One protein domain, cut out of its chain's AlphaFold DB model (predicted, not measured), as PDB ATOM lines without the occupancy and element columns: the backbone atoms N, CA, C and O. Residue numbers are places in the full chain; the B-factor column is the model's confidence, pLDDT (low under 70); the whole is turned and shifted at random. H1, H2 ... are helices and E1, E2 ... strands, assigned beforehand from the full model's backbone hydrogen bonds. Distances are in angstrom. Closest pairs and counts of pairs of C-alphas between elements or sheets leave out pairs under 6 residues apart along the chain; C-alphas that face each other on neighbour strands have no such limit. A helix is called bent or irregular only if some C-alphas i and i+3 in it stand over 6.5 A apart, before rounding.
ATOM      1  N   GLU A  33      83.431 -12.701  14.106       97.69
ATOM      2  CA  GLU A  33      82.064 -13.144  13.835       97.69
ATOM      3  C   GLU A  33      81.086 -12.219  14.563       97.69
ATOM      4  O   GLU A  33      81.404 -11.656  15.615       97.69
ATOM      5  N   GLY A  34      79.891 -12.062  14.007       97.75
ATOM      6  CA  GLY A  34      78.844 -11.256  14.617       97.75
ATOM      7  C   GLY A  34      77.528 -11.358  13.865       97.75
ATOM      8  O   GLY A  34      77.362 -12.185  12.971       97.75
ATOM      9  N   SER A  35      76.582 -10.502  14.231       97.94
ATOM     10  CA  SER A  35      75.312 -10.369  13.528       97.94
ATOM     11  C   SER A  35      74.879  -8.912  13.506       97.94
ATOM     12  O   SER A  35      75.075  -8.180  14.481       97.94
ATOM     13  N   PHE A  36      74.325  -8.482  12.378       97.00
ATOM     14  CA  PHE A  36      73.759  -7.154  12.223       97.00
ATOM     15  C   PHE A  36      72.252  -7.175  12.498       97.00
ATOM     16  O   PHE A  36      71.549  -8.036  11.971       97.00
ATOM     17  N   PRO A  37      71.717  -6.191  13.244       95.75
ATOM     18  CA  PRO A  37      70.279  -5.944  13.277       95.75
ATOM     19  C   PRO A  37      69.733  -5.710  11.864       95.75
ATOM     20  O   PRO A  37      70.455  -5.189  11.014       95.75
ATOM     21  N   ASN A  38      68.454  -6.019  11.631       93.56
ATOM     22  CA  ASN A  38      67.837  -5.965  10.298       93.56
ATOM     23  C   ASN A  38      68.110  -4.655   9.534       93.56
ATOM     24  O   ASN A  38      68.519  -4.707   8.379       93.56
ATOM     25  N   GLU A  39      67.954  -3.489  10.168       95.00
ATOM     26  CA  GLU A  39      68.194  -2.189   9.511       95.00
ATOM     27  C   GLU A  39      69.656  -2.010   9.069       95.00
ATOM     28  O   GLU A  39      69.940  -1.590   7.940       95.00
ATOM     29  N   THR A  40      70.602  -2.381   9.938       96.44
ATOM     30  CA  THR A  40      72.039  -2.344   9.641       96.44
ATOM     31  C   THR A  40      72.395  -3.360   8.561       96.44
ATOM     32  O   THR A  40      73.147  -3.039   7.643       96.44
ATOM     33  N   HIS A  41      71.822  -4.563   8.626       97.12
ATOM     34  CA  HIS A  41      72.013  -5.611   7.634       97.12
ATOM     35  C   HIS A  41      71.573  -5.136   6.242       97.12
ATOM     36  O   HIS A  41      72.369  -5.176   5.303       97.12
ATOM     37  N   THR A  42      70.354  -4.603   6.116       96.50
ATOM     38  CA  THR A  42      69.844  -4.034   4.860       96.50
ATOM     39  C   THR A  42      70.754  -2.922   4.342       96.50
ATOM     40  O   THR A  42      71.110  -2.910   3.163       96.50
ATOM     41  N   THR A  43      71.193  -2.021   5.223       97.38
ATOM     42  CA  THR A  43      72.089  -0.917   4.852       97.38
ATOM     43  C   THR A  43      73.421  -1.432   4.303       97.38
ATOM     44  O   THR A  43      73.864  -0.991   3.244       97.38
ATOM     45  N   ILE A  44      74.045  -2.402   4.972       97.25
ATOM     46  CA  ILE A  44      75.317  -2.991   4.535       97.25
ATOM     47  C   ILE A  44      75.161  -3.687   3.180       97.25
ATOM     48  O   ILE A  44      75.984  -3.465   2.292       97.25
ATOM     49  N   ARG A  45      74.087  -4.463   2.974       97.81
ATOM     50  CA  ARG A  45      73.803  -5.089   1.670       97.81
ATOM     51  C   ARG A  45      73.675  -4.052   0.558       97.81
ATOM     52  O   ARG A  45      74.203  -4.263  -0.532       97.81
ATOM     53  N   LEU A  46      72.985  -2.939   0.805       97.75
ATOM     54  CA  LEU A  46      72.835  -1.859  -0.178       97.75
ATOM     55  C   LEU A  46      74.172  -1.187  -0.502       97.75
ATOM     56  O   LEU A  46      74.444  -0.894  -1.666       97.75
ATOM     57  N   LEU A  47      75.025  -0.967   0.500       98.00
ATOM     58  CA  LEU A  47      76.352  -0.392   0.283       98.00
ATOM     59  C   LEU A  47      77.257  -1.330  -0.526       98.00
ATOM     60  O   LEU A  47      77.928  -0.872  -1.446       98.00
ATOM     61  N   ILE A  48      77.222  -2.636  -0.245       98.12
ATOM     62  CA  ILE A  48      77.953  -3.651  -1.017       98.12
ATOM     63  C   ILE A  48      77.466  -3.690  -2.470       98.12
ATOM     64  O   ILE A  48      78.276  -3.648  -3.391       98.12
ATOM     65  N   GLN A  49      76.149  -3.712  -2.690       97.88
ATOM     66  CA  GLN A  49      75.550  -3.670  -4.029       97.88
ATOM     67  C   GLN A  49      75.962  -2.420  -4.808       97.88
ATOM     68  O   GLN A  49      76.311  -2.507  -5.986       97.88
ATOM     69  N   LYS A  50      75.966  -1.257  -4.144       97.56
ATOM     70  CA  LYS A  50      76.408   0.008  -4.735       97.56
ATOM     71  C   LYS A  50      77.878  -0.044  -5.143       97.56
ATOM     72  O   LYS A  50      78.203   0.393  -6.245       97.56
ATOM     73  N   GLU A  51      78.739  -0.567  -4.274       97.19
ATOM     74  CA  GLU A  51      80.172  -0.682  -4.546       97.19
ATOM     75  C   GLU A  51      80.451  -1.640  -5.711       97.19
ATOM     76  O   GLU A  51      81.167  -1.298  -6.648       97.19
ATOM     77  N   LEU A  52      79.810  -2.810  -5.707       96.50
ATOM     78  CA  LEU A  52      79.958  -3.829  -6.750       96.50
ATOM     79  C   LEU A  52      79.184  -3.510  -8.035       96.50
ATOM     80  O   LEU A  52      79.345  -4.209  -9.034       96.50
ATOM     81  N   LYS A  53      78.339  -2.469  -8.018       96.00
ATOM     82  CA  LYS A  53      77.441  -2.072  -9.115       96.00
ATOM     83  C   LYS A  53      76.568  -3.233  -9.600       96.00
ATOM     84  O   LYS A  53      76.402  -3.444 -10.799       96.00
ATOM     85  N   THR A  54      76.015  -3.985  -8.656       96.06
ATOM     86  CA  THR A  54      75.216  -5.184  -8.926       96.06
ATOM     87  C   THR A  54      74.019  -5.274  -7.990       96.06
ATOM     88  O   THR A  54      73.994  -4.624  -6.945       96.06
ATOM     89  N   ILE A  55      73.030  -6.084  -8.365       96.56
ATOM     90  CA  ILE A  55      71.869  -6.396  -7.530       96.56
ATOM     91  C   ILE A  55      72.055  -7.807  -6.981       96.56
ATOM     92  O   ILE A  55      72.316  -8.744  -7.733       96.56
ATOM     93  N   ILE A  56      71.914  -7.953  -5.669       97.00
ATOM     94  CA  ILE A  56      72.069  -9.218  -4.952       97.00
ATOM     95  C   ILE A  56      70.691  -9.601  -4.396       97.00
ATOM     96  O   ILE A  56      70.133  -8.810  -3.635       97.00
ATOM     97  N   PRO A  57      70.144 -10.788  -4.722       97.00
ATOM     98  CA  PRO A  57      68.867 -11.245  -4.173       97.00
ATOM     99  C   PRO A  57      68.871 -11.265  -2.641       97.00
ATOM    100  O   PRO A  57      69.879 -11.611  -2.024       97.00
ATOM    101  N   ASP A  58      67.751 -10.905  -2.014       94.56
ATOM    102  CA  ASP A  58      67.663 -10.742  -0.554       94.56
ATOM    103  C   ASP A  58      67.888 -12.046   0.223       94.56
ATOM    104  O   ASP A  58      68.461 -12.032   1.313       94.56
ATOM    105  N   ASP A  59      67.494 -13.179  -0.357       95.75
ATOM    106  CA  ASP A  59      67.650 -14.511   0.228       95.75
ATOM    107  C   ASP A  59      69.072 -15.077   0.082       95.75
ATOM    108  O   ASP A  59      69.397 -16.101   0.683       95.75
ATOM    109  N   SER A  60      69.937 -14.401  -0.677       98.00
ATOM    110  CA  SER A  60      71.290 -14.865  -0.964       98.00
ATOM    111  C   SER A  60      72.310 -14.396   0.074       98.00
ATOM    112  O   SER A  60      72.329 -13.235   0.509       98.00
ATOM    113  N   ASN A  61      73.231 -15.296   0.410       98.44
ATOM    114  CA  ASN A  61      74.437 -14.974   1.163       98.44
ATOM    115  C   ASN A  61      75.443 -14.268   0.240       98.44
ATOM    116  O   ASN A  61      75.489 -14.526  -0.964       98.44
ATOM    117  N   ILE A  62      76.277 -13.399   0.803       98.56
ATOM    118  CA  ILE A  62      77.296 -12.637   0.076       98.56
ATOM    119  C   ILE A  62      78.663 -13.069   0.581       98.56
ATOM    120  O   ILE A  62      78.927 -12.965   1.775       98.56
ATOM    121  N   LEU A  63      79.541 -13.499  -0.320       98.56
ATOM    122  CA  LEU A  63      80.947 -13.732  -0.017       98.56
ATOM    123  C   LEU A  63      81.796 -12.730  -0.795       98.56
ATOM    124  O   LEU A  63      81.756 -12.713  -2.016       98.56
ATOM    125  N   ILE A  64      82.586 -11.926  -0.097       98.44
ATOM    126  CA  ILE A  64      83.618 -11.071  -0.680       98.44
ATOM    127  C   ILE A  64      84.967 -11.716  -0.374       98.44
ATOM    128  O   ILE A  64      85.397 -11.685   0.778       98.44
ATOM    129  N   GLN A  65      85.628 -12.300  -1.373       97.50
ATOM    130  CA  GLN A  65      87.041 -12.681  -1.271       97.50
ATOM    131  C   GLN A  65      87.884 -11.452  -1.606       97.50
ATOM    132  O   GLN A  65      87.645 -10.813  -2.626       97.50
ATOM    133  N   TYR A  66      88.849 -11.115  -0.757       97.56
ATOM    134  CA  TYR A  66      89.606  -9.876  -0.852       97.56
ATOM    135  C   TYR A  66      91.114 -10.110  -0.874       97.56
ATOM    136  O   TYR A  66      91.672 -10.699   0.052       97.56
ATOM    137  N   GLU A  67      91.766  -9.578  -1.903       96.06
ATOM    138  CA  GLU A  67      93.203  -9.715  -2.142       96.06
ATOM    139  C   GLU A  67      93.934  -8.371  -1.970       96.06
ATOM    140  O   GLU A  67      93.519  -7.333  -2.488       96.06
ATOM    141  N   GLN A  68      95.059  -8.368  -1.256       95.19
ATOM    142  CA  GLN A  68      95.855  -7.180  -0.926       95.19
ATOM    143  C   GLN A  68      97.346  -7.512  -0.747       95.19
ATOM    144  O   GLN A  68      97.733  -8.659  -0.560       95.19
ATOM    145  N   SER A  69      98.219  -6.502  -0.776       93.00
ATOM    146  CA  SER A  69      99.622  -6.677  -0.368       93.00
ATOM    147  C   SER A  69      99.733  -6.759   1.147       93.00
ATOM    148  O   SER A  69      99.219  -5.877   1.833       93.00
ATOM    149  N   ALA A  70     100.492  -7.716   1.674       93.75
ATOM    150  CA  ALA A  70     100.661  -7.882   3.113       93.75
ATOM    151  C   ALA A  70     101.982  -8.567   3.482       93.75
ATOM    152  O   ALA A  70     102.663  -9.149   2.646       93.75
ATOM    153  N   THR A  71     102.333  -8.554   4.769       93.62
ATOM    154  CA  THR A  71     103.576  -9.201   5.239       93.62
ATOM    155  C   THR A  71     103.518 -10.729   5.280       93.62
ATOM    156  O   THR A  71     104.566 -11.363   5.416       93.62
ATOM    157  N   ASN A  72     102.331 -11.333   5.183       94.19
ATOM    158  CA  ASN A  72     102.161 -12.774   5.031       94.19
ATOM    159  C   ASN A  72     101.347 -13.063   3.768       94.19
ATOM    160  O   ASN A  72     100.252 -12.526   3.605       94.19
ATOM    161  N   CYS A  73     101.910 -13.893   2.894       92.19
ATOM    162  CA  CYS A  73     101.257 -14.376   1.688       92.19
ATOM    163  C   CYS A  73     101.877 -15.701   1.245       92.19
ATOM    164  O   CYS A  73     102.922 -15.710   0.596       92.19
ATOM    165  N   ILE A  74     101.281 -16.820   1.640       89.50
ATOM    166  CA  ILE A  74     101.771 -18.171   1.341       89.50
ATOM    167  C   ILE A  74     101.676 -18.440  -0.165       89.50
ATOM    168  O   ILE A  74     102.656 -18.852  -0.782       89.50
ATOM    169  N   ALA A  75     100.549 -18.065  -0.761       83.06
ATOM    170  CA  ALA A  75     100.225 -18.135  -2.175       83.06
ATOM    171  C   ALA A  75     101.271 -17.484  -3.090       83.06
ATOM    172  O   ALA A  75     101.433 -17.915  -4.232       83.06
ATOM    173  N   TYR A  76     102.007 -16.479  -2.592       82.25
ATOM    174  CA  TYR A  76     102.995 -15.720  -3.365       82.25
ATOM    175  C   TYR A  76     104.009 -16.612  -4.090       82.25
ATOM    176  O   TYR A  76     104.264 -16.418  -5.275       82.25
ATOM    177  N   ASN A  77     104.545 -17.624  -3.402       74.81
ATOM    178  CA  ASN A  77     105.535 -18.529  -3.994       74.81
ATOM    179  C   ASN A  77     104.913 -19.780  -4.631       74.81
ATOM    180  O   ASN A  77     105.549 -20.407  -5.480       74.81
ATOM    181  N   ASP A  78     103.683 -20.136  -4.259       66.69
ATOM    182  CA  ASP A  78     103.067 -21.405  -4.656       66.69
ATOM    183  C   ASP A  78     102.449 -21.363  -6.063       66.69
ATOM    184  O   ASP A  78     102.352 -22.395  -6.732       66.69
ATOM    185  N   TYR A  79     102.063 -20.186  -6.565       65.69
ATOM    186  CA  TYR A  79     101.399 -20.087  -7.871       65.69
ATOM    187  C   TYR A  79     102.356 -20.110  -9.078       65.69
ATOM    188  O   TYR A  79     101.938 -20.455 -10.192       65.69
ATOM    189  N   GLY A  80     103.648 -19.817  -8.879       63.84
ATOM    190  CA  GLY A  80     104.675 -19.862  -9.932       63.84
ATOM    191  C   GLY A  80     104.259 -19.109 -11.204       63.84
ATOM    192  O   GLY A  80     103.619 -18.074 -11.126       63.84
ATOM    193  N   LYS A  81     104.552 -19.643 -12.399       63.84
ATOM    194  CA  LYS A  81     104.085 -19.072 -13.690       63.84
ATOM    195  C   LYS A  81     102.626 -19.405 -14.039       63.84
ATOM    196  O   LYS A  81     102.151 -19.045 -15.111       63.84
ATOM    197  N   ARG A  82     101.922 -20.173 -13.199       71.25
ATOM    198  CA  ARG A  82     100.566 -20.684 -13.482       71.25
ATOM    199  C   ARG A  82      99.467 -19.874 -12.798       71.25
ATOM    200  O   ARG A  82      98.309 -20.286 -12.847       71.25
ATOM    201  N   GLN A  83      99.815 -18.734 -12.207       78.75
ATOM    202  CA  GLN A  83      98.908 -17.909 -11.406       78.75
ATOM    203  C   GLN A  83      97.582 -17.602 -12.115       78.75
ATOM    204  O   GLN A  83      96.550 -17.868 -11.504       78.75
ATOM    205  N   PRO A  84      97.543 -17.199 -13.405       81.94
ATOM    206  CA  PRO A  84      96.273 -16.908 -14.077       81.94
ATOM    207  C   PRO A  84      95.312 -18.104 -14.119       81.94
ATOM    208  O   PRO A  84      94.113 -17.966 -13.891       81.94
ATOM    209  N   ILE A  85      95.841 -19.306 -14.378       86.12
ATOM    210  CA  ILE A  85      95.042 -20.537 -14.442       86.12
ATOM    211  C   ILE A  85      94.566 -20.933 -13.043       86.12
ATOM    212  O   ILE A  85      93.430 -21.369 -12.883       86.12
ATOM    213  N   VAL A  86      95.427 -20.790 -12.033       85.81
ATOM    214  CA  VAL A  86      95.081 -21.113 -10.644       85.81
ATOM    215  C   VAL A  86      93.989 -20.178 -10.129       85.81
ATOM    216  O   VAL A  86      92.978 -20.670  -9.641       85.81
ATOM    217  N   ILE A  87      94.149 -18.867 -10.320       87.62
ATOM    218  CA  ILE A  87      93.171 -17.830  -9.957       87.62
ATOM    219  C   ILE A  87      91.805 -18.139 -10.579       87.62
ATOM    220  O   ILE A  87      90.804 -18.233  -9.868       87.62
ATOM    221  N   LYS A  88      91.775 -18.407 -11.891       89.88
ATOM    222  CA  LYS A  88      90.545 -18.779 -12.597       89.88
ATOM    223  C   LYS A  88      89.905 -20.046 -12.027       89.88
ATOM    224  O   LYS A  88      88.705 -20.081 -11.772       89.88
ATOM    225  N   ASN A  89      90.697 -21.098 -11.828       89.94
ATOM    226  CA  ASN A  89      90.185 -22.382 -11.350       89.94
ATOM    227  C   ASN A  89      89.646 -22.304  -9.917       89.94
ATOM    228  O   ASN A  89      88.684 -23.004  -9.606       89.94
ATOM    229  N   ILE A  90      90.257 -21.481  -9.058       89.00
ATOM    230  CA  ILE A  90      89.754 -21.202  -7.708       89.00
ATOM    231  C   ILE A  90      88.368 -20.569  -7.823       89.00
ATOM    232  O   ILE A  90      87.398 -21.165  -7.357       89.00
ATOM    233  N   ALA A  91      88.251 -19.456  -8.556       91.94
ATOM    234  CA  ALA A  91      86.981 -18.758  -8.728       91.94
ATOM    235  C   ALA A  91      85.877 -19.675  -9.290       91.94
ATOM    236  O   ALA A  91      84.788 -19.773  -8.718       91.94
ATOM    237  N   ASP A  92      86.170 -20.421 -10.359       93.06
ATOM    238  CA  ASP A  92      85.226 -21.364 -10.971       93.06
ATOM    239  C   ASP A  92      84.796 -22.474  -9.995       93.06
ATOM    240  O   ASP A  92      83.613 -22.824  -9.917       93.06
ATOM    241  N   SER A  93      85.738 -23.034  -9.226       92.50
ATOM    242  CA  SER A  93      85.434 -24.084  -8.249       92.50
ATOM    243  C   SER A  93      84.562 -23.560  -7.113       92.50
ATOM    244  O   SER A  93      83.614 -24.233  -6.696       92.50
ATOM    245  N   ASP A  94      84.848 -22.352  -6.640       94.62
ATOM    246  CA  ASP A  94      84.142 -21.759  -5.515       94.62
ATOM    247  C   ASP A  94      82.700 -21.416  -5.891       94.62
ATOM    248  O   ASP A  94      81.795 -21.782  -5.139       94.62
ATOM    249  N   LYS A  95      82.441 -20.889  -7.101       95.50
ATOM    250  CA  LYS A  95      81.069 -20.699  -7.630       95.50
ATOM    251  C   LYS A  95      80.231 -21.969  -7.515       95.50
ATOM    252  O   LYS A  95      79.127 -21.950  -6.972       95.50
ATOM    253  N   VAL A  96      80.766 -23.092  -7.998       95.75
ATOM    254  CA  VAL A  96      80.057 -24.382  -8.010       95.75
ATOM    255  C   VAL A  96      79.755 -24.863  -6.593       95.75
ATOM    256  O   VAL A  96      78.680 -25.406  -6.326       95.75
ATOM    257  N   ARG A  97      80.699 -24.693  -5.665       95.12
ATOM    258  CA  ARG A  97      80.526 -25.170  -4.291       95.12
ATOM    259  C   ARG A  97      79.580 -24.279  -3.484       95.12
ATOM    260  O   ARG A  97      78.775 -24.806  -2.718       95.12
ATOM    261  N   LEU A  98      79.654 -22.963  -3.677       96.94
ATOM    262  CA  LEU A  98      78.865 -21.950  -2.968       96.94
ATOM    263  C   LEU A  98      77.407 -21.888  -3.428       96.94
ATOM    264  O   LEU A  98      76.528 -21.583  -2.620       96.94
ATOM    265  N   ALA A  99      77.124 -22.275  -4.676       95.88
ATOM    266  CA  ALA A  99      75.761 -22.351  -5.203       95.88
ATOM    267  C   ALA A  99      74.825 -23.215  -4.334       95.88
ATOM    268  O   ALA A  99      73.647 -22.905  -4.187       95.88
ATOM    269  N   LYS A 100      75.357 -24.261  -3.685       95.50
ATOM    270  CA  LYS A 100      74.598 -25.149  -2.783       95.50
ATOM    271  C   LYS A 100      74.096 -24.458  -1.511       95.50
ATOM    272  O   LYS A 100      73.227 -24.998  -0.838       95.50
ATOM    273  N   PHE A 101      74.656 -23.298  -1.185       96.88
ATOM    274  CA  PHE A 101      74.346 -22.505   0.000       96.88
ATOM    275  C   PHE A 101      73.739 -21.147  -0.368       96.88
ATOM    276  O   PHE A 101      73.858 -20.213   0.420       96.88
ATOM    277  N   GLN A 102      73.199 -20.989  -1.587       96.88
ATOM    278  CA  GLN A 102      72.683 -19.706  -2.097       96.88
ATOM    279  C   GLN A 102      73.669 -18.546  -1.859       96.88
ATOM    280  O   GLN A 102      73.286 -17.443  -1.483       96.88
ATOM    281  N   THR A 103      74.971 -18.822  -1.990       98.31
ATOM    282  CA  THR A 103      76.028 -17.851  -1.697       98.31
ATOM    283  C   THR A 103      76.609 -17.321  -2.993       98.31
ATOM    284  O   THR A 103      77.051 -18.101  -3.837       98.31
ATOM    285  N   ILE A 104      76.610 -15.999  -3.137       97.75
ATOM    286  CA  ILE A 104      77.136 -15.301  -4.306       97.75
ATOM    287  C   ILE A 104      78.546 -14.800  -3.970       97.75
ATOM    288  O   ILE A 104      78.682 -13.915  -3.118       97.75
ATOM    289  N   PRO A 105      79.593 -15.374  -4.588       97.62
ATOM    290  CA  PRO A 105      80.956 -14.890  -4.436       97.62
ATOM    291  C   PRO A 105      81.233 -13.661  -5.303       97.62
ATOM    292  O   PRO A 105      80.815 -13.588  -6.458       97.62
ATOM    293  N   PHE A 106      82.017 -12.746  -4.749       97.81
ATOM    294  CA  PHE A 106      82.637 -11.622  -5.429       97.81
ATOM    295  C   PHE A 106      84.124 -11.629  -5.105       97.81
ATOM    296  O   PHE A 106      84.513 -11.600  -3.934       97.81
ATOM    297  N   TRP A 107      84.951 -11.655  -6.143       97.31
ATOM    298  CA  TRP A 107      86.393 -11.528  -6.000       97.31
ATOM    299  C   TRP A 107      86.763 -10.066  -6.115       97.31
ATOM    300  O   TRP A 107      86.469  -9.417  -7.114       97.31
ATOM    301  N   VAL A 108      87.389  -9.537  -5.078       98.00
ATOM    302  CA  VAL A 108      87.772  -8.138  -4.976       98.00
ATOM    303  C   VAL A 108      89.271  -8.073  -4.730       98.00
ATOM    304  O   VAL A 108      89.817  -8.860  -3.961       98.00
ATOM    305  N   TYR A 109      89.955  -7.130  -5.363       97.31
ATOM    306  CA  TYR A 109      91.382  -6.939  -5.145       97.31
ATOM    307  C   TYR A 109      91.739  -5.468  -4.990       97.31
ATOM    308  O   TYR A 109      91.143  -4.578  -5.594       97.31
ATOM    309  N   ASN A 110      92.758  -5.214  -4.180       96.00
ATOM    310  CA  ASN A 110      93.423  -3.927  -4.120       96.00
ATOM    311  C   ASN A 110      94.399  -3.780  -5.295       96.00
ATOM    312  O   ASN A 110      95.111  -4.734  -5.622       96.00
ATOM    313  N   ALA A 111      94.529  -2.570  -5.849       95.12
ATOM    314  CA  ALA A 111      95.500  -2.268  -6.909       95.12
ATOM    315  C   ALA A 111      96.947  -2.647  -6.540       95.12
ATOM    316  O   ALA A 111      97.740  -2.988  -7.411       95.12
ATOM    317  N   ASN A 112      97.293  -2.617  -5.249       91.44
ATOM    318  CA  ASN A 112      98.628  -2.971  -4.771       91.44
ATOM    319  C   ASN A 112      98.779  -4.459  -4.423       91.44
ATOM    320  O   ASN A 112      99.821  -4.843  -3.902       91.44
ATOM    321  N   SER A 113      97.763  -5.300  -4.645       93.19
ATOM    322  CA  SER A 113      97.857  -6.741  -4.380       93.19
ATOM    323  C   SER A 113      98.998  -7.398  -5.162       93.19
ATOM    324  O   SER A 113      99.382  -6.950  -6.241       93.19
ATOM    325  N   PHE A 114      99.539  -8.488  -4.613       89.81
ATOM    326  CA  PHE A 114     100.667  -9.203  -5.215       89.81
ATOM    327  C   PHE A 114     100.399  -9.686  -6.644       89.81
ATOM    328  O   PHE A 114     101.328  -9.759  -7.442       89.81
ATOM    329  N   PHE A 115      99.139  -9.984  -6.963       88.06
ATOM    330  CA  PHE A 115      98.720 -10.531  -8.252       88.06
ATOM    331  C   PHE A 115      97.796  -9.582  -9.024       88.06
ATOM    332  O   PHE A 115      97.005 -10.036  -9.850       88.06
ATOM    333  N   ALA A 116      97.877  -8.270  -8.761       91.75
ATOM    334  CA  ALA A 116      96.977  -7.270  -9.339       91.75
ATOM    335  C   ALA A 116      96.859  -7.372 -10.870       91.75
ATOM    336  O   ALA A 116      95.748  -7.369 -11.386       91.75
ATOM    337  N   GLU A 117      97.974  -7.564 -11.585       90.25
ATOM    338  CA  GLU A 117      97.981  -7.725 -13.050       90.25
ATOM    339  C   GLU A 117      97.152  -8.937 -13.513       90.25
ATOM    340  O   GLU A 117      96.497  -8.908 -14.554       90.25
ATOM    341  N   HIS A 118      97.150 -10.026 -12.744       89.69
ATOM    342  CA  HIS A 118      96.370 -11.214 -13.080       89.69
ATOM    343  C   HIS A 118      94.886 -11.038 -12.770       89.69
ATOM    344  O   HIS A 118      94.051 -11.544 -13.519       89.69
ATOM    345  N   PHE A 119      94.555 -10.305 -11.706       92.06
ATOM    346  CA  PHE A 119      93.173  -9.982 -11.365       92.06
ATOM    347  C   PHE A 119      92.561  -8.975 -12.338       92.06
ATOM    348  O   PHE A 119      91.422  -9.155 -12.755       92.06
ATOM    349  N   GLU A 120      93.321  -7.966 -12.766       91.88
ATOM    350  CA  GLU A 120      92.871  -6.957 -13.732       91.88
ATOM    351  C   GLU A 120      92.441  -7.576 -15.066       91.88
ATOM    352  O   GLU A 120      91.459  -7.153 -15.672       91.88
ATOM    353  N   ASN A 121      93.126  -8.638 -15.489       87.69
ATOM    354  CA  ASN A 121      92.813  -9.361 -16.716       87.69
ATOM    355  C   ASN A 121      91.725 -10.442 -16.543       87.69
ATOM    356  O   ASN A 121      91.410 -11.144 -17.509       87.69
ATOM    357  N   HIS A 122      91.150 -10.610 -15.344       88.94
ATOM    358  CA  HIS A 122      90.152 -11.641 -15.061       88.94
ATOM    359  C   HIS A 122      88.735 -11.048 -14.942       88.94
ATOM    360  O   HIS A 122      88.495 -10.206 -14.079       88.94
ATOM    361  N   PRO A 123      87.746 -11.517 -15.731       90.44
ATOM    362  CA  PRO A 123      86.426 -10.878 -15.816       90.44
ATOM    363  C   PRO A 123      85.597 -10.939 -14.525       90.44
ATOM    364  O   PRO A 123      84.688 -10.137 -14.347       90.44
ATOM    365  N   ASP A 124      85.892 -11.893 -13.640       90.81
ATOM    366  CA  ASP A 124      85.192 -12.054 -12.358       90.81
ATOM    367  C   ASP A 124      85.759 -11.195 -11.214       90.81
ATOM    368  O   ASP A 124      85.180 -11.172 -10.127       90.81
ATOM    369  N   TYR A 125      86.905 -10.541 -11.417       95.00
ATOM    370  CA  TYR A 125      87.571  -9.769 -10.371       95.00
ATOM    371  C   TYR A 125      87.190  -8.290 -10.444       95.00
ATOM    372  O   TYR A 125      87.211  -7.655 -11.496       95.00
ATOM    373  N   HIS A 126      86.892  -7.723  -9.281       96.62
ATOM    374  CA  HIS A 126      86.535  -6.326  -9.099       96.62
ATOM    375  C   HIS A 126      87.693  -5.578  -8.442       96.62
ATOM    376  O   HIS A 126      88.152  -5.943  -7.358       96.62
ATOM    377  N   LEU A 127      88.150  -4.498  -9.073       97.31
ATOM    378  CA  LEU A 127      89.080  -3.582  -8.425       97.31
ATOM    379  C   LEU A 127      88.352  -2.842  -7.294       97.31
ATOM    380  O   LEU A 127      87.329  -2.201  -7.536       97.31
ATOM    381  N   ASP A 128      88.886  -2.910  -6.077       97.62
ATOM    382  CA  ASP A 128      88.384  -2.135  -4.941       97.62
ATOM    383  C   ASP A 128      88.608  -0.636  -5.182       97.62
ATOM    384  O   ASP A 128      89.737  -0.202  -5.419       97.62
ATOM    385  N   SER A 129      87.555   0.177  -5.041       97.00
ATOM    386  CA  SER A 129      87.687   1.643  -5.049       97.00
ATOM    387  C   SER A 129      88.411   2.189  -3.807       97.00
ATOM    388  O   SER A 129      88.727   3.378  -3.728       97.00
ATOM    389  N   GLY A 130      88.654   1.318  -2.823       96.44
ATOM    390  CA  GLY A 130      89.114   1.620  -1.473       96.44
ATOM    391  C   GLY A 130      87.999   1.465  -0.437       96.44
ATOM    392  O   GLY A 130      88.262   1.573   0.765       96.44
ATOM    393  N   TYR A 131      86.761   1.209  -0.874       97.62
ATOM    394  CA  TYR A 131      85.622   0.971   0.004       97.62
ATOM    395  C   TYR A 131      85.827  -0.274   0.867       97.62
ATOM    396  O   TYR A 131      85.689  -0.190   2.092       97.62
ATOM    397  N   PHE A 132      86.170  -1.414   0.263       98.06
ATOM    398  CA  PHE A 132      86.300  -2.670   0.999       98.06
ATOM    399  C   PHE A 132      87.480  -2.611   1.959       98.06
ATOM    400  O   PHE A 132      87.330  -2.971   3.130       98.06
ATOM    401  N   LYS A 133      88.617  -2.062   1.516       96.81
ATOM    402  CA  LYS A 133      89.775  -1.850   2.388       96.81
ATOM    403  C   LYS A 133      89.444  -1.014   3.620       96.81
ATOM    404  O   LYS A 133      89.877  -1.346   4.720       96.81
ATOM    405  N   LYS A 134      88.717   0.090   3.432       96.25
ATOM    406  CA  LYS A 134      88.443   1.063   4.494       96.25
ATOM    407  C   LYS A 134      87.362   0.600   5.468       96.25
ATOM    408  O   LYS A 134      87.456   0.937   6.640       96.25
ATOM    409  N   ASN A 135      86.331  -0.092   4.984       96.50
ATOM    410  CA  ASN A 135      85.121  -0.353   5.773       96.50
ATOM    411  C   ASN A 135      84.964  -1.817   6.210       96.50
ATOM    412  O   ASN A 135      84.135  -2.091   7.072       96.50
ATOM    413  N   ILE A 136      85.702  -2.756   5.606       97.00
ATOM    414  CA  ILE A 136      85.603  -4.191   5.922       97.00
ATOM    415  C   ILE A 136      86.978  -4.772   6.281       97.00
ATOM    416  O   ILE A 136      87.136  -5.398   7.328       97.00
ATOM    417  N   PHE A 137      87.992  -4.546   5.442       96.94
ATOM    418  CA  PHE A 137      89.300  -5.204   5.539       96.94
ATOM    419  C   PHE A 137      90.402  -4.292   6.079       96.94
ATOM    420  O   PHE A 137      91.430  -4.070   5.431       96.94
ATOM    421  N   GLU A 138      90.217  -3.771   7.288       92.69
ATOM    422  CA  GLU A 138      91.154  -2.821   7.896       92.69
ATOM    423  C   GLU A 138      92.557  -3.418   8.104       92.69
ATOM    424  O   GLU A 138      93.573  -2.743   7.906       92.69
ATOM    425  N   LEU A 139      92.647  -4.709   8.440       94.62
ATOM    426  CA  LEU A 139      93.932  -5.344   8.734       94.62
ATOM    427  C   LEU A 139      94.702  -5.687   7.457       94.62
ATOM    428  O   LEU A 139      94.130  -6.066   6.436       94.62
ATOM    429  N   ASN A 140      96.029  -5.563   7.527       92.88
ATOM    430  CA  ASN A 140      96.930  -5.791   6.394       92.88
ATOM    431  C   ASN A 140      98.048  -6.804   6.701       92.88
ATOM    432  O   ASN A 140      99.159  -6.721   6.177       92.88
ATOM    433  N   GLU A 141      97.785  -7.734   7.623       94.88
ATOM    434  CA  GLU A 141      98.767  -8.748   8.022       94.88
ATOM    435  C   GLU A 141      98.818  -9.934   7.045       94.88
ATOM    436  O   GLU A 141      99.893 -10.513   6.883       94.88
ATOM    437  N   ASN A 142      97.703 -10.248   6.369       95.88
ATOM    438  CA  ASN A 142      97.561 -11.337   5.391       95.88
ATOM    439  C   ASN A 142      97.122 -10.806   4.022       95.88
ATOM    440  O   ASN A 142      96.340  -9.853   3.957       95.88
ATOM    441  N   CYS A 143      97.627 -11.426   2.951       94.75
ATOM    442  CA  CYS A 143      97.344 -10.993   1.582       94.75
ATOM    443  C   CYS A 143      95.946 -11.370   1.105       94.75
ATOM    444  O   CYS A 143      95.401 -10.668   0.267       94.75
ATOM    445  N   SER A 144      95.354 -12.404   1.699       95.25
ATOM    446  CA  SER A 144      93.966 -12.797   1.481       95.25
ATOM    447  C   SER A 144      93.148 -12.584   2.750       95.25
ATOM    448  O   SER A 144      93.617 -12.802   3.878       95.25
ATOM    449  N   ALA A 145      91.904 -12.173   2.557       97.25
ATOM    450  CA  ALA A 145      90.860 -12.147   3.561       97.25
ATOM    451  C   ALA A 145      89.508 -12.437   2.901       97.25
ATOM    452  O   ALA A 145      89.370 -12.351   1.683       97.25
ATOM    453  N   PHE A 146      88.484 -12.736   3.693       98.12
ATOM    454  CA  PHE A 146      87.115 -12.731   3.195       98.12
ATOM    455  C   PHE A 146      86.139 -12.123   4.186       98.12
ATOM    456  O   PHE A 146      86.372 -12.115   5.396       98.12
ATOM    457  N   PHE A 147      85.033 -11.638   3.639       98.56
ATOM    458  CA  PHE A 147      83.840 -11.258   4.371       98.56
ATOM    459  C   PHE A 147      82.672 -12.086   3.858       98.56
ATOM    460  O   PHE A 147      82.390 -12.096   2.665       98.56
ATOM    461  N   LEU A 148      82.001 -12.783   4.761       98.56
ATOM    462  CA  LEU A 148      80.821 -13.577   4.479       98.56
ATOM    463  C   LEU A 148      79.654 -12.999   5.268       98.56
ATOM    464  O   LEU A 148      79.742 -12.889   6.485       98.56
ATOM    465  N   LEU A 149      78.570 -12.662   4.581       98.62
ATOM    466  CA  LEU A 149      77.331 -12.159   5.160       98.62
ATOM    467  C   LEU A 149      76.187 -13.095   4.776       98.62
ATOM    468  O   LEU A 149      75.859 -13.223   3.594       98.62
ATOM    469  N   LYS A 150      75.579 -13.747   5.765       98.31
ATOM    470  CA  LYS A 150      74.383 -14.558   5.556       98.31
ATOM    471  C   LYS A 150      73.165 -13.667   5.317       98.31
ATOM    472  O   LYS A 150      73.104 -12.547   5.821       98.31
ATOM    473  N   SER A 151      72.149 -14.182   4.629       97.12
ATOM    474  CA  SER A 151      70.843 -13.514   4.513       97.12
ATOM    475  C   SER A 151      70.132 -13.337   5.865       97.12
ATOM    476  O   SER A 151      69.266 -12.475   5.992       97.12
ATOM    477  N   SER A 152      70.545 -14.072   6.906       96.62
ATOM    478  CA  SER A 152      70.112 -13.875   8.298       96.62
ATOM    479  C   SER A 152      70.690 -12.617   8.967       96.62
ATOM    480  O   SER A 152      70.215 -12.231  10.031       96.62
ATOM    481  N   GLY A 153      71.715 -11.987   8.382       97.50
ATOM    482  CA  GLY A 153      72.458 -10.870   8.979       97.50
ATOM    483  C   GLY A 153      73.685 -11.285   9.800       97.50
ATOM    484  O   GLY A 153      74.473 -10.422  10.190       97.50
ATOM    485  N   GLU A 154      73.893 -12.583  10.030       98.38
ATOM    486  CA  GLU A 154      75.134 -13.103  10.612       98.38
ATOM    487  C   GLU A 154      76.302 -12.922   9.644       98.38
ATOM    488  O   GLU A 154      76.164 -13.137   8.438       98.38
ATOM    489  N   PHE A 155      77.474 -12.572  10.165       98.56
ATOM    490  CA  PHE A 155      78.652 -12.351   9.344       98.56
ATOM    491  C   PHE A 155      79.931 -12.925   9.943       98.56
ATOM    492  O   PHE A 155      80.052 -13.120  11.154       98.56
ATOM    493  N   MET A 156      80.911 -13.129   9.065       98.19
ATOM    494  CA  MET A 156      82.281 -13.494   9.392       98.19
ATOM    495  C   MET A 156      83.250 -12.664   8.551       98.19
ATOM    496  O   MET A 156      83.117 -12.603   7.332       98.19
ATOM    497  N   ILE A 157      84.256 -12.072   9.189       98.06
ATOM    498  CA  ILE A 157      85.477 -11.597   8.533       98.06
ATOM    499  C   ILE A 157      86.604 -12.533   8.942       98.06
ATOM    500  O   ILE A 157      86.805 -12.769  10.133       98.06
ATOM    501  N   HIS A 158      87.375 -13.023   7.982       97.69
ATOM    502  CA  HIS A 158      88.555 -13.833   8.252       97.69
ATOM    503  C   HIS A 158      89.749 -13.327   7.451       97.69
ATOM    504  O   HIS A 158      89.632 -13.054   6.262       97.69
ATOM    505  N   TYR A 159      90.907 -13.247   8.098       97.06
ATOM    506  CA  TYR A 159      92.181 -12.894   7.477       97.06
ATOM    507  C   TYR A 159      93.060 -14.146   7.377       97.06
ATOM    508  O   TYR A 159      93.455 -14.700   8.406       97.06
ATOM    509  N   GLY A 160      93.372 -14.569   6.150       94.56
ATOM    510  CA  GLY A 160      94.077 -15.813   5.834       94.56
ATOM    511  C   GLY A 160      93.695 -16.383   4.457       94.56
ATOM    512  O   GLY A 160      92.719 -15.959   3.843       94.56
ATOM    513  N   GLU A 161      94.481 -17.346   3.971       89.62
ATOM    514  CA  GLU A 161      94.347 -17.936   2.622       89.62
ATOM    515  C   GLU A 161      93.593 -19.283   2.584       89.62
ATOM    516  O   GLU A 161      93.010 -19.625   1.559       89.62
ATOM    517  N   ASP A 162      93.536 -20.046   3.686       79.56
ATOM    518  CA  ASP A 162      92.716 -21.277   3.782       79.56
ATOM    519  C   ASP A 162      91.268 -20.922   4.131       79.56
ATOM    520  O   ASP A 162      90.782 -21.130   5.242       79.56
ATOM    521  N   TYR A 163      90.612 -20.265   3.186       86.31
ATOM    522  CA  TYR A 163      89.398 -19.525   3.476       86.31
ATOM    523  C   TYR A 163      88.119 -20.356   3.281       86.31
ATOM    524  O   TYR A 163      87.170 -20.234   4.055       86.31
ATOM    525  N   MET A 164      88.096 -21.258   2.293       91.56
ATOM    526  CA  MET A 164      86.895 -22.035   1.954       91.56
ATOM    527  C   MET A 164      86.468 -23.010   3.056       91.56
ATOM    528  O   MET A 164      85.274 -23.268   3.225       91.56
ATOM    529  N   THR A 165      87.424 -23.533   3.827       91.81
ATOM    530  CA  THR A 165      87.134 -24.361   5.004       91.81
ATOM    531  C   THR A 165      86.317 -23.570   6.028       91.81
ATOM    532  O   THR A 165      85.274 -24.038   6.488       91.81
ATOM    533  N   GLU A 166      86.743 -22.342   6.330       94.69
ATOM    534  CA  GLU A 166      86.062 -21.455   7.278       94.69
ATOM    535  C   GLU A 166      84.695 -21.002   6.752       94.69
ATOM    536  O   GLU A 166      83.702 -21.064   7.479       94.69
ATOM    537  N   VAL A 167      84.607 -20.662   5.460       96.12
ATOM    538  CA  VAL A 167      83.342 -20.326   4.786       96.12
ATOM    539  C   VAL A 167      82.314 -21.445   4.946       96.12
ATOM    540  O   VAL A 167      81.193 -21.195   5.388       96.12
ATOM    541  N   PHE A 168      82.669 -22.698   4.639       95.94
ATOM    542  CA  PHE A 168      81.714 -23.803   4.761       95.94
ATOM    543  C   PHE A 168      81.355 -24.127   6.202       95.94
ATOM    544  O   PHE A 168      80.213 -24.505   6.463       95.94
ATOM    545  N   ASN A 169      82.303 -23.998   7.127       94.94
ATOM    546  CA  ASN A 169      82.011 -24.172   8.541       94.94
ATOM    547  C   ASN A 169      81.004 -23.125   9.018       94.94
ATOM    548  O   ASN A 169      80.087 -23.476   9.749       94.94
ATOM    549  N   PHE A 170      81.127 -21.873   8.575       96.88
ATOM    550  CA  PHE A 170      80.190 -20.816   8.933       96.88
ATOM    551  C   PHE A 170      78.812 -20.999   8.287       96.88
ATOM    552  O   PHE A 170      77.799 -20.866   8.968       96.88
ATOM    553  N   LEU A 171      78.756 -21.354   6.998       96.56
ATOM    554  CA  LEU A 171      77.499 -21.558   6.259       96.56
ATOM    555  C   LEU A 171      76.652 -22.728   6.778       96.56
ATOM    556  O   LEU A 171      75.443 -22.731   6.574       96.56
ATOM    557  N   LYS A 172      77.276 -23.732   7.406       95.00
ATOM    558  CA  LYS A 172      76.591 -24.920   7.944       95.00
ATOM    559  C   LYS A 172      76.108 -24.773   9.389       95.00
ATOM    560  O   LYS A 172      75.386 -25.654   9.848       95.00
ATOM    561  N   ARG A 173      76.575 -23.747  10.101       88.06
ATOM    562  CA  ARG A 173      76.065 -23.381  11.430       88.06
ATOM    563  C   ARG A 173      74.709 -22.711  11.275       88.06
ATOM    564  O   ARG A 173      73.823 -23.055  12.078       88.06
TER     565      ARG A 173
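What this domain is: This is residues 33 to 173 of the 173 residues of an uncharacterized protein of Flavobacteriaceae bacterium CWB-1 (UniProt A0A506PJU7). What shape do these coordinates make? A twisted sheet of six strands forms the core, with the long helix H3 and the shorter H6 running the same way along one face and the small H4 on that face too. H1 slants over the opposite face, H5 grazes the sheet, and H2 lies off one end of the body. What is it built of? The printed part has 141 residues with six named helices and six named strands, in the order E1 H1 E2 H2 H3 E3 H4 E4 H5 E5 E6 H6, and its class is mixed, helices and strands. The mixed sheet runs E1 E6 E5 E2 E3 E4. How large is it? It is compact, with a radius of gyration of the C-alphas of 14.4 A, and only just elongated, spanning 44 by 30 by 25 A.

How they stand to each other: How do the strands pair? E2, residues 61 to 67, and E3, residues 103 to 109, are parallel at 20 degrees, with N 63 and O 104 3.0 A apart, within hydrogen-bond range; E3 and the edge strand E4, residues 125 to 127, are parallel at 48 degrees, with N 126 and O 107 within range at 2.8 A. E5, residues 144 to 149, is antiparallel to E2 at 165 degrees, with N 64 and O 147 within range at 2.8 A. E5 and E6, residues 154 to 159, form an antiparallel hairpin at 179 degrees, with N 146 and O 158 within range at 2.8 A, and the edge strand E1, residues 33 to 35, is antiparallel to E6 at 155 degrees, with N 34 and O 155 within range at 3.0 A. Which helices share a face? H3, residues 80 to 101, is over E3 and E4 at a height over the sheet of 10.0 A, along the strands; its closest C-alphas to E3 are those of Lys 95 and Pro 105, 6.6 A. H6, residues 163 to 171, is on the same face, over E5 at a height of 8.8 A, and is close to but not clearly touching H3, the closest C-alphas being those of Phe 101 and Leu 171, 7.1 A. H4, residues 116 to 120, also on this face, touches H3 at residues 83 to 87 alone, the closest C-alphas being those of Pro 84 and His 118, 5.8 A. What is elsewhere? H1, residues 38 to 52, is on the opposite face at a height of 9.8 A, slantwise to the strands at 41 degrees to E6 on the local plane. H5, residues 131 to 135, only grazes the sheet with residues 132 to 133 and is close to but not clearly touching H1, the closest C-alphas being those of Glu 51 and Tyr 131, 7.3 A. H2, residues 75 to 78, is not on the sheet and meets H3 only through their link. What do crossovers and helix backbones show? E2, H2 H3, E3 and E3, H4, E4 are strand-helix-strand units, parallel neighbour strands with helices between, each with a right-handed crossover. Every O i to N i+4 pair is within hydrogen-bond range in H1, H4, H5 and H6, and 14 of 18 are in H3; H2 is too short for such a pair.

Where its parts are: Where are the ends? E1 begins at C-alpha 33, (82.064, -13.144, 13.835), and H6 ends at C-alpha 171, (77.499, -21.558, 6.259). Which elements are long? H3 is 32.0 A from first to last C-alpha, H1 21.0 A, E2 19.8 A and E3 19.1 A. Is H3 even? It has a kink of 34 degrees near residue 87 and is irregular, with C-alphas 81 and 84 8.1 A apart.

The domain as a whole: How far does it reach? The two C-alphas farthest apart are those of Glu 39 and Lys 81, 46.0 A. Is it unbroken? The printed part has no cut, and no link is long. Where is confidence low? Mean pLDDT of the printed part is 93.5, and residues 78 to 81 are under 70.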